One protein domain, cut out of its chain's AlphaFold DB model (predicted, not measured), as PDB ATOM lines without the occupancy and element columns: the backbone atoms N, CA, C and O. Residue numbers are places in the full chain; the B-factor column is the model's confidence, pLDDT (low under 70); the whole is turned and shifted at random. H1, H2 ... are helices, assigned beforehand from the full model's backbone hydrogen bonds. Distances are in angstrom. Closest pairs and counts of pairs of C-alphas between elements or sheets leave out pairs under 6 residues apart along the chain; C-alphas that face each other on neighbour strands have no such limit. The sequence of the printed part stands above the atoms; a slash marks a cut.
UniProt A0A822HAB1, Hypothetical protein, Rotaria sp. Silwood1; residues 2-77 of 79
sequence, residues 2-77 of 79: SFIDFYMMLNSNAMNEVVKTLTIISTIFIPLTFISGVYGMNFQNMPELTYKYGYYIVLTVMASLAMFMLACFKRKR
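Overview. This is residues 2 to 77 of the 79 residues of the protein "Hypothetical protein" of Rotaria sp. Silwood1 (UniProt A0A822HAB1). This is a long helical hairpin with unequal arms: the long helix H1 makes the length, and the shorter H2 folds back beside its later part after a wide loop. Residues 2 to 23 of H1 stick out as a free arm. The printed part has 76 residues with two named helices, H1 then H2, and no named strand; the class is all helix. It is extended, a rod spanning 68 by 26 by 10 A, with a radius of gyration of the C-alphas of 19.7 A.

Along the chain. H1 runs from residue 2, C-alpha at (79.340, -128.747, 5.805), to residue 38, 52.1 A from first to last C-alpha, with a kink of 29 degrees near residue 29. H2, residues 54 to 75, is 30.9 A long and ends at C-alpha 75, (56.202, -125.386, -22.364).

Arrangement. H1 touches H2 with residues 24 to 35 alone; the closest C-alphas, of Ile 28 and Ala 66, are 6.2 A apart. The two helices form a hairpin, running opposite ways at a shallow tilt of 19 degrees. In H2 every O i to N i+4 pair is within hydrogen-bond range, in H1 31 of 33.

Size, cuts and confidence. The C-alphas farthest apart, of Ser 2 and Thr 50, are 67.8 A apart. The printed part has no cut. The link from H1 to H2, 15 residues, is long. The pLDDT is under 70 at residues 40 to 53 and 77.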
ATOM      1  N   SER A   2      80.274-128.259   6.844       80.12
ATOM      2  CA  SER A   2      79.340-128.747   5.805       80.12
ATOM      3  C   SER A   2      77.914-129.134   6.240       80.12
ATOM      4  O   SER A   2      77.013-129.098   5.411       80.12
ATOM      5  N   PHE A   3      77.664-129.502   7.503       80.94
ATOM      6  CA  PHE A   3      76.322-129.925   7.950       80.94
ATOM      7  C   PHE A   3      75.321-128.760   8.015       80.94
ATOM      8  O   PHE A   3      74.154-128.916   7.664       80.94
ATOM      9  N   ILE A   4      75.797-127.585   8.437       88.56
ATOM     10  CA  ILE A   4      75.003-126.353   8.432       88.56
ATOM     11  C   ILE A   4      74.761-125.926   6.984       88.56
ATOM     12  O   ILE A   4      73.628-125.610   6.637       88.56
ATOM     13  N   ASP A   5      75.785-125.997   6.130       84.38
ATOM     14  CA  ASP A   5      75.661-125.674   4.705       84.38
ATOM     15  C   ASP A   5      74.637-126.588   4.007       84.38
ATOM     16  O   ASP A   5      73.815-126.121   3.221       84.38
ATOM     17  N   PHE A   6      74.609-127.881   4.353       84.88
ATOM     18  CA  PHE A   6      73.609-128.829   3.859       84.88
ATOM     19  C   PHE A   6      72.193-128.492   4.351       84.88
ATOM     20  O   PHE A   6      71.250-128.498   3.561       84.88
ATOM     21  N   TYR A   7      72.034-128.140   5.630       85.12
ATOM     22  CA  TYR A   7      70.746-127.703   6.180       85.12
ATOM     23  C   TYR A   7      70.244-126.412   5.514       85.12
ATOM     24  O   TYR A   7      69.073-126.317   5.141       85.12
ATOM     25  N   MET A   8      71.136-125.439   5.302       86.25
ATOM     26  CA  MET A   8      70.814-124.217   4.565       86.25
ATOM     27  C   MET A   8      70.410-124.534   3.123       86.25
ATOM     28  O   MET A   8      69.402-124.009   2.665       86.25
ATOM     29  N   MET A   9      71.113-125.440   2.438       85.75
ATOM     30  CA  MET A   9      70.781-125.859   1.072       85.75
ATOM     31  C   MET A   9      69.379-126.481   0.978       85.75
ATOM     32  O   MET A   9      68.619-126.150   0.068       85.75
ATOM     33  N   LEU A  10      69.001-127.342   1.930       86.88
ATOM     34  CA  LEU A  10      67.654-127.920   1.984       86.88
ATOM     35  C   LEU A  10      66.578-126.841   2.174       86.88
ATOM     36  O   LEU A  10      65.569-126.846   1.468       86.88
ATOM     37  N   ASN A  11      66.809-125.888   3.080       87.44
ATOM     38  CA  ASN A  11      65.877-124.789   3.324       87.44
ATOM     39  C   ASN A  11      65.779-123.829   2.123       87.44
ATOM     40  O   ASN A  11      64.689-123.398   1.751       87.44
ATOM     41  N   SER A  12      66.903-123.533   1.467       87.44
ATOM     42  CA  SER A  12      66.950-122.730   0.242       87.44
ATOM     43  C   SER A  12      66.199-123.389  -0.913       87.44
ATOM     44  O   SER A  12      65.504-122.694  -1.647       87.44
ATOM     45  N   ASN A  13      66.272-124.716  -1.057       85.81
ATOM     46  CA  ASN A  13      65.515-125.436  -2.082       85.81
ATOM     47  C   ASN A  13      64.001-125.342  -1.841       85.81
ATOM     48  O   ASN A  13      63.255-125.039  -2.770       85.81
ATOM     49  N   ALA A  14      63.550-125.529  -0.596       86.62
ATOM     50  CA  ALA A  14      62.142-125.363  -0.240       86.62
ATOM     51  C   ALA A  14      61.657-123.921  -0.476       86.62
ATOM     52  O   ALA A  14      60.593-123.707  -1.055       86.62
ATOM     53  N   MET A  15      62.466-122.928  -0.094       87.69
ATOM     54  CA  MET A  15      62.174-121.517  -0.351       87.69
ATOM     55  C   MET A  15      62.084-121.219  -1.853       87.69
ATOM     56  O   MET A  15      61.153-120.542  -2.290       87.69
ATOM     57  N   ASN A  16      63.010-121.745  -2.657       88.50
ATOM     58  CA  ASN A  16      63.000-121.555  -4.106       88.50
ATOM     59  C   ASN A  16      61.722-122.106  -4.743       88.50
ATOM     60  O   ASN A  16      61.140-121.426  -5.586       88.50
ATOM     61  N   GLU A  17      61.243-123.279  -4.326       86.81
ATOM     62  CA  GLU A  17      59.985-123.839  -4.838       86.81
ATOM     63  C   GLU A  17      58.759-122.999  -4.442       86.81
ATOM     64  O   GLU A  17      57.863-122.761  -5.262       86.81
ATOM     65  N   VAL A  18      58.734-122.461  -3.217       89.12
ATOM     66  CA  VAL A  18      57.663-121.556  -2.764       89.12
ATOM     67  C   VAL A  18      57.657-120.259  -3.578       89.12
ATOM     68  O   VAL A  18      56.617-119.870  -4.113       89.12
ATOM     69  N   VAL A  19      58.814-119.607  -3.736       90.38
ATOM     70  CA  VAL A  19      58.945-118.361  -4.512       90.38
ATOM     71  C   VAL A  19      58.618-118.597  -5.985       90.38
ATOM     72  O   VAL A  19      57.938-117.775  -6.601       90.38
ATOM     73  N   LYS A  20      59.034-119.734  -6.551       85.94
ATOM     74  CA  LYS A  20      58.699-120.132  -7.923       85.94
ATOM     75  C   LYS A  20      57.188-120.261  -8.100       85.94
ATOM     76  O   LYS A  20      56.639-119.673  -9.029       85.94
ATOM     77  N   THR A  21      56.507-120.940  -7.178       87.50
ATOM     78  CA  THR A  21      55.045-121.106  -7.209       87.50
ATOM     79  C   THR A  21      54.320-119.763  -7.106       87.50
ATOM     80  O   THR A  21      53.451-119.463  -7.925       87.50
ATOM     81  N   LEU A  22      54.720-118.912  -6.157       88.31
ATOM     82  CA  LEU A  22      54.169-117.563  -6.001       88.31
ATOM     83  C   LEU A  22      54.378-116.717  -7.262       88.31
ATOM     84  O   LEU A  22      53.440-116.087  -7.740       88.31
ATOM     85  N   THR A  23      55.575-116.759  -7.853       88.81
ATOM     86  CA  THR A  23      55.908-116.004  -9.071       88.81
ATOM     87  C   THR A  23      55.056-116.440 -10.260       88.81
ATOM     88  O   THR A  23      54.606-115.591 -11.030       88.81
ATOM     89  N   ILE A  24      54.798-117.744 -10.409       84.88
ATOM     90  CA  ILE A  24      53.918-118.278 -11.458       84.88
ATOM     91  C   ILE A  24      52.505-117.711 -11.294       84.88
ATOM     92  O   ILE A  24      51.943-117.180 -12.254       84.88
ATOM     93  N   ILE A  25      51.955-117.765 -10.076       87.19
ATOM     94  CA  ILE A  25      50.626-117.224  -9.772       87.19
ATOM     95  C   ILE A  25      50.597-115.716 -10.066       87.19
ATOM     96  O   ILE A  25      49.761-115.257 -10.842       87.19
ATOM     97  N   SER A  26      51.543-114.941  -9.532       89.69
ATOM     98  CA  SER A  26      51.605-113.490  -9.740       89.69
ATOM     99  C   SER A  26      51.749-113.104 -11.211       89.69
ATOM    100  O   SER A  26      51.076-112.186 -11.663       89.69
ATOM    101  N   THR A  27      52.565-113.818 -11.988       86.94
ATOM    102  CA  THR A  27      52.767-113.526 -13.419       86.94
ATOM    103  C   THR A  27      51.475-113.676 -14.229       86.94
ATOM    104  O   THR A  27      51.280-112.961 -15.209       86.94
ATOM    105  N   ILE A  28      50.571-114.568 -13.812       86.50
ATOM    106  CA  ILE A  28      49.247-114.733 -14.428       86.50
ATOM    107  C   ILE A  28      48.282-113.654 -13.923       86.50
ATOM    108  O   ILE A  28      47.569-113.039 -14.713       86.50
ATOM    109  N   PHE A  29      48.266-113.401 -12.613       85.75
ATOM    110  CA  PHE A  29      47.318-112.476 -11.997       85.75
ATOM    111  C   PHE A  29      47.599-111.007 -12.325       85.75
ATOM    112  O   PHE A  29      46.658-110.284 -12.618       85.75
ATOM    113  N   ILE A  30      48.855-110.556 -12.347       89.12
ATOM    114  CA  ILE A  30      49.224-109.149 -12.602       89.12
ATOM    115  C   ILE A  30      48.611-108.595 -13.906       89.12
ATOM    116  O   ILE A  30      47.915-107.580 -13.830       89.12
ATOM    117  N   PRO A  31      48.804-109.210 -15.092       85.12
ATOM    118  CA  PRO A  31      48.204-108.701 -16.323       85.12
ATOM    119  C   PRO A  31      46.674-108.807 -16.310       85.12
ATOM    120  O   PRO A  31      46.007-107.904 -16.811       85.12
ATOM    121  N   LEU A  32      46.098-109.852 -15.701       86.38
ATOM    122  CA  LEU A  32      44.642-109.970 -15.562       86.38
ATOM    123  C   LEU A  32      44.060-108.855 -14.689       86.38
ATOM    124  O   LEU A  32      43.077-108.225 -15.072       86.38
ATOM    125  N   THR A  33      44.662-108.597 -13.531       86.62
ATOM    126  CA  THR A  33      44.237-107.549 -12.603       86.62
ATOM    127  C   THR A  33      44.450-106.169 -13.208       86.62
ATOM    128  O   THR A  33      43.597-105.309 -13.028       86.62
ATOM    129  N   PHE A  34      45.521-105.956 -13.975       85.56
ATOM    130  CA  PHE A  34      45.728-104.708 -14.707       85.56
ATOM    131  C   PHE A  34      44.599-104.452 -15.709       85.56
ATOM    132  O   PHE A  34      43.992-103.385 -15.678       85.56
ATOM    133  N   ILE A  35      44.256-105.444 -16.539       82.12
ATOM    134  CA  ILE A  35      43.141-105.322 -17.488       82.12
ATOM    135  C   ILE A  35      41.835-105.099 -16.719       82.12
ATOM    136  O   ILE A  35      41.136-104.134 -16.989       82.12
ATOM    137  N   SER A  36      41.535-105.904 -15.697       82.00
ATOM    138  CA  SER A  36      40.336-105.717 -14.871       82.00
ATOM    139  C   SER A  36      40.291-104.363 -14.156       82.00
ATOM    140  O   SER A  36      39.201-103.866 -13.903       82.00
ATOM    141  N   GLY A  37      41.435-103.778 -13.799       82.38
ATOM    142  CA  GLY A  37      41.536-102.469 -13.157       82.38
ATOM    143  C   GLY A  37      41.283-101.334 -14.144       82.38
ATOM    144  O   GLY A  37      40.452-100.471 -13.877       82.38
ATOM    145  N   VAL A  38      41.912-101.383 -15.323       76.38
ATOM    146  CA  VAL A  38      41.644-100.450 -16.434       76.38
ATOM    147  C   VAL A  38      40.172-100.508 -16.845       76.38
ATOM    148  O   VAL A  38      39.542 -99.471 -17.021       76.38
ATOM    149  N   TYR A  39      39.608-101.715 -16.912       72.88
ATOM    150  CA  TYR A  39      38.202-101.963 -17.224       72.88
ATOM    151  C   TYR A  39      37.255-101.760 -16.008       72.88
ATOM    152  O   TYR A  39      36.039-101.710 -16.147       72.88
ATOM    153  N   GLY A  40      37.771-101.633 -14.788       68.69
ATOM    154  CA  GLY A  40      36.970-101.397 -13.580       68.69
ATOM    155  C   GLY A  40      36.740 -99.912 -13.292       68.69
ATOM    156  O   GLY A  40      35.770 -99.541 -12.630       68.69
ATOM    157  N   MET A  41      37.610 -99.041 -13.808       65.19
ATOM    158  CA  MET A  41      37.534 -97.592 -13.628       65.19
ATOM    159  C   MET A  41      36.494 -96.973 -14.582       65.19
ATOM    160  O   MET A  41      36.839 -96.423 -15.616       65.19
ATOM    161  N   ASN A  42      35.209 -97.089 -14.220       60.62
ATOM    162  CA  ASN A  42      34.049 -96.374 -14.782       60.62
ATOM    163  C   ASN A  42      34.027 -96.195 -16.316       60.62
ATOM    164  O   ASN A  42      34.382 -95.158 -16.874       60.62
ATOM    165  N   PHE A  43      33.461 -97.208 -16.969       55.25
ATOM    166  CA  PHE A  43      33.164 -97.374 -18.396       55.25
ATOM    167  C   PHE A  43      32.230 -96.341 -19.061       55.25
ATOM    168  O   PHE A  43      31.550 -96.655 -20.033       55.25
ATOM    169  N   GLN A  44      32.141 -95.109 -18.564       55.22
ATOM    170  CA  GLN A  44      31.131 -94.160 -19.039       55.22
ATOM    171  C   GLN A  44      31.476 -93.506 -20.393       55.22
ATOM    172  O   GLN A  44      30.579 -92.991 -21.048       55.22
ATOM    173  N   ASN A  45      32.738 -93.556 -20.843       50.47
ATOM    174  CA  ASN A  45      33.197 -92.945 -22.100       50.47
ATOM    175  C   ASN A  45      34.317 -93.766 -22.775       50.47
ATOM    176  O   ASN A  45      35.445 -93.299 -22.912       50.47
ATOM    177  N   MET A  46      34.025 -94.993 -23.221       55.56
ATOM    178  CA  MET A  46      34.891 -95.686 -24.189       55.56
ATOM    179  C   MET A  46      34.156 -95.850 -25.531       55.56
ATOM    180  O   MET A  46      33.126 -96.523 -25.566       55.56
ATOM    181  N   PRO A  47      34.662 -95.288 -26.648       51.06
ATOM    182  CA  PRO A  47      34.048 -95.407 -27.979       51.06
ATOM    183  C   PRO A  47      34.070 -96.837 -28.558       51.06
ATOM    184  O   PRO A  47      33.527 -97.075 -29.629       51.06
ATOM    185  N   GLU A  48      34.673 -97.797 -27.854       51.53
ATOM    186  CA  GLU A  48      34.663 -99.232 -28.173       51.53
ATOM    187  C   GLU A  48      33.465 -99.972 -27.532       51.53
ATOM    188  O   GLU A  48      33.144-101.094 -27.926       51.53
ATOM    189  N   LEU A  49      32.752 -99.339 -26.585       50.69
ATOM    190  CA  LEU A  49      31.568 -99.885 -25.901       50.69
ATOM    191  C   LEU A  49      30.285 -99.819 -26.757       50.69
ATOM    192  O   LEU A  49      29.295-100.482 -26.460       50.69
ATOM    193  N   THR A  50      30.295 -99.052 -27.850       53.53
ATOM    194  CA  THR A  50      29.216 -99.019 -28.856       53.53
ATOM    195  C   THR A  50      29.104-100.327 -29.634       53.53
ATOM    196  O   THR A  50      28.043-100.624 -30.187       53.53
ATOM    197  N   TYR A  51      30.157-101.152 -29.653       57.72
ATOM    198  CA  TYR A  51      30.046-102.523 -30.129       57.72
ATOM    199  C   TYR A  51      29.401-103.383 -29.046       57.72
ATOM    200  O   TYR A  51      29.975-103.618 -27.985       57.72
ATOM    201  N   LYS A  52      28.235-103.952 -29.370       59.62
ATOM    202  CA  LYS A  52      27.460-104.897 -28.541       59.62
ATOM    203  C   LYS A  52      28.295-106.046 -27.936       59.62
ATOM    204  O   LYS A  52      27.864-106.674 -26.975       59.62
ATOM    205  N   TYR A  53      29.481-106.314 -28.492       66.56
ATOM    206  CA  TYR A  53      30.388-107.389 -28.096       66.56
ATOM    207  C   TYR A  53      31.729-106.935 -27.487       66.56
ATOM    208  O   TYR A  53      32.549-107.797 -27.187       66.56
ATOM    209  N   GLY A  54      31.971-105.636 -27.255       70.94
ATOM    210  CA  GLY A  54      33.252-105.142 -26.713       70.94
ATOM    211  C   GLY A  54      33.636-105.800 -25.379       70.94
ATOM    212  O   GLY A  54      34.760-106.266 -25.209       70.94
ATOM    213  N   TYR A  55      32.656-105.978 -24.488       72.88
ATOM    214  CA  TYR A  55      32.826-106.715 -23.231       72.88
ATOM    215  C   TYR A  55      33.281-108.173 -23.447       72.88
ATOM    216  O   TYR A  55      34.211-108.644 -22.795       72.88
ATOM    217  N   TYR A  56      32.675-108.880 -24.407       75.06
ATOM    218  CA  TYR A  56      33.016-110.273 -24.721       75.06
ATOM    219  C   TYR A  56      34.391-110.408 -25.381       75.06
ATOM    220  O   TYR A  56      35.102-111.375 -25.105       75.06
ATOM    221  N   ILE A  57      34.790-109.450 -26.222       79.56
ATOM    222  CA  ILE A  57      36.121-109.427 -26.847       79.56
ATOM    223  C   ILE A  57      37.194-109.329 -25.768       79.56
ATOM    224  O   ILE A  57      38.131-110.118 -25.761       79.56
ATOM    225  N   VAL A  58      37.029-108.419 -24.813       79.88
ATOM    226  CA  VAL A  58      38.005-108.201 -23.741       79.88
ATOM    227  C   VAL A  58      38.100-109.418 -22.837       79.88
ATOM    228  O   VAL A  58      39.199-109.859 -22.513       79.88
ATOM    229  N   LEU A  59      36.962-110.022 -22.502       79.94
ATOM    230  CA  LEU A  59      36.919-111.253 -21.722       79.94
ATOM    231  C   LEU A  59      37.619-112.406 -22.463       79.94
ATOM    232  O   LEU A  59      38.396-113.149 -21.864       79.94
ATOM    233  N   THR A  60      37.433-112.499 -23.783       84.94
ATOM    234  CA  THR A  60      38.133-113.469 -24.642       84.94
ATOM    235  C   THR A  60      39.636-113.193 -24.689       84.94
ATOM    236  O   THR A  60      40.429-114.127 -24.591       84.94
ATOM    237  N   VAL A  61      40.052-111.926 -24.769       85.69
ATOM    238  CA  VAL A  61      41.465-111.530 -24.716       85.69
ATOM    239  C   VAL A  61      42.067-111.905 -23.363       85.69
ATOM    240  O   VAL A  61      43.086-112.589 -23.345       85.69
ATOM    241  N   MET A  62      41.419-111.577 -22.241       85.94
ATOM    242  CA  MET A  62      41.870-111.959 -20.896       85.94
ATOM    243  C   MET A  62      41.999-113.480 -20.744       85.94
ATOM    244  O   MET A  62      43.021-113.964 -20.258       85.94
ATOM    245  N   ALA A  63      41.004-114.242 -21.211       87.12
ATOM    246  CA  ALA A  63      41.028-115.703 -21.179       87.12
ATOM    247  C   ALA A  63      42.144-116.283 -22.067       87.12
ATOM    248  O   ALA A  63      42.862-117.194 -21.651       87.12
ATOM    249  N   SER A  64      42.335-115.729 -23.269       90.56
ATOM    250  CA  SER A  64      43.406-116.138 -24.183       90.56
ATOM    251  C   SER A  64      44.793-115.845 -23.607       90.56
ATOM    252  O   SER A  64      45.691-116.673 -23.734       90.56
ATOM    253  N   LEU A  65      44.958-114.722 -22.906       88.44
ATOM    254  CA  LEU A  65      46.214-114.299 -22.292       88.44
ATOM    255  C   LEU A  65      46.547-115.173 -21.074       88.44
ATOM    256  O   LEU A  65      47.688-115.615 -20.935       88.44
ATOM    257  N   ALA A  66      45.545-115.524 -20.259       86.19
ATOM    258  CA  ALA A  66      45.681-116.520 -19.195       86.19
ATOM    259  C   ALA A  66      46.112-117.889 -19.752       86.19
ATOM    260  O   ALA A  66      47.086-118.476 -19.281       86.19
ATOM    261  N   MET A  67      45.431-118.376 -20.796       88.25
ATOM    262  CA  MET A  67      45.771-119.633 -21.474       88.25
ATOM    263  C   MET A  67      47.171-119.601 -22.091       88.25
ATOM    264  O   MET A  67      47.916-120.572 -21.969       88.25
ATOM    265  N   PHE A  68      47.558-118.489 -22.719       89.44
ATOM    266  CA  PHE A  68      48.885-118.309 -23.303       89.44
ATOM    267  C   PHE A  68      49.979-118.328 -22.233       89.44
ATOM    268  O   PHE A  68      50.969-119.040 -22.392       89.44
ATOM    269  N   MET A  69      49.788-117.610 -21.121       84.44
ATOM    270  CA  MET A  69      50.709-117.631 -19.981       84.44
ATOM    271  C   MET A  69      50.842-119.049 -19.412       84.44
ATOM    272  O   MET A  69      51.960-119.548 -19.280       84.44
ATOM    273  N   LEU A  70      49.725-119.744 -19.168       83.25
ATOM    274  CA  LEU A  70      49.723-121.137 -18.703       83.25
ATOM    275  C   LEU A  70      50.442-122.079 -19.681       83.25
ATOM    276  O   LEU A  70      51.247-122.913 -19.265       83.25
ATOM    277  N   ALA A  71      50.206-121.928 -20.986       85.25
ATOM    278  CA  ALA A  71      50.877-122.709 -22.020       85.25
ATOM    279  C   ALA A  71      52.385-122.416 -22.079       85.25
ATOM    280  O   ALA A  71      53.181-123.344 -22.225       85.25
ATOM    281  N   CYS A  72      52.794-121.155 -21.914       82.56
ATOM    282  CA  CYS A  72      54.197-120.756 -21.819       82.56
ATOM    283  C   CYS A  72      54.884-121.383 -20.600       82.56
ATOM    284  O   CYS A  72      55.968-121.950 -20.745       82.56
ATOM    285  N   PHE A  73      54.245-121.358 -19.427       77.44
ATOM    286  CA  PHE A  73      54.766-122.007 -18.218       77.44
ATOM    287  C   PHE A  73      54.871-123.529 -18.377       77.44
ATOM    288  O   PHE A  73      55.906-124.111 -18.041       77.44
ATOM    289  N   LYS A  74      53.857-124.168 -18.976       75.75
ATOM    290  CA  LYS A  74      53.878-125.607 -19.283       75.75
ATOM    291  C   LYS A  74      54.991-125.960 -20.277       75.75
ATOM    292  O   LYS A  74      55.701-126.943 -20.086       75.75
ATOM    293  N   ARG A  75      55.180-125.154 -21.328       73.88
ATOM    294  CA  ARG A  75      56.202-125.386 -22.364       73.88
ATOM    295  C   ARG A  75      57.621-125.159 -21.846       73.88
ATOM    296  O   ARG A  75      58.530-125.864 -22.272       73.88
ATOM    297  N   LYS A  76      57.815-124.221 -20.916       70.19
ATOM    298  CA  LYS A  76      59.118-123.970 -20.286       70.19
ATOM    299  C   LYS A  76      59.506-124.992 -19.207       70.19
ATOM    300  O   LYS A  76      60.581-124.834 -18.640       70.19
ATOM    301  N   ARG A  77      58.694-126.035 -18.945       59.97
ATOM    302  CA  ARG A  77      58.965-127.064 -17.914       59.97
ATOM    303  C   ARG A  77      59.326-126.454 -16.552       59.97
ATOM    304  O   ARG A  77      60.229-126.910 -15.862       59.97
TER     305      ARG A  77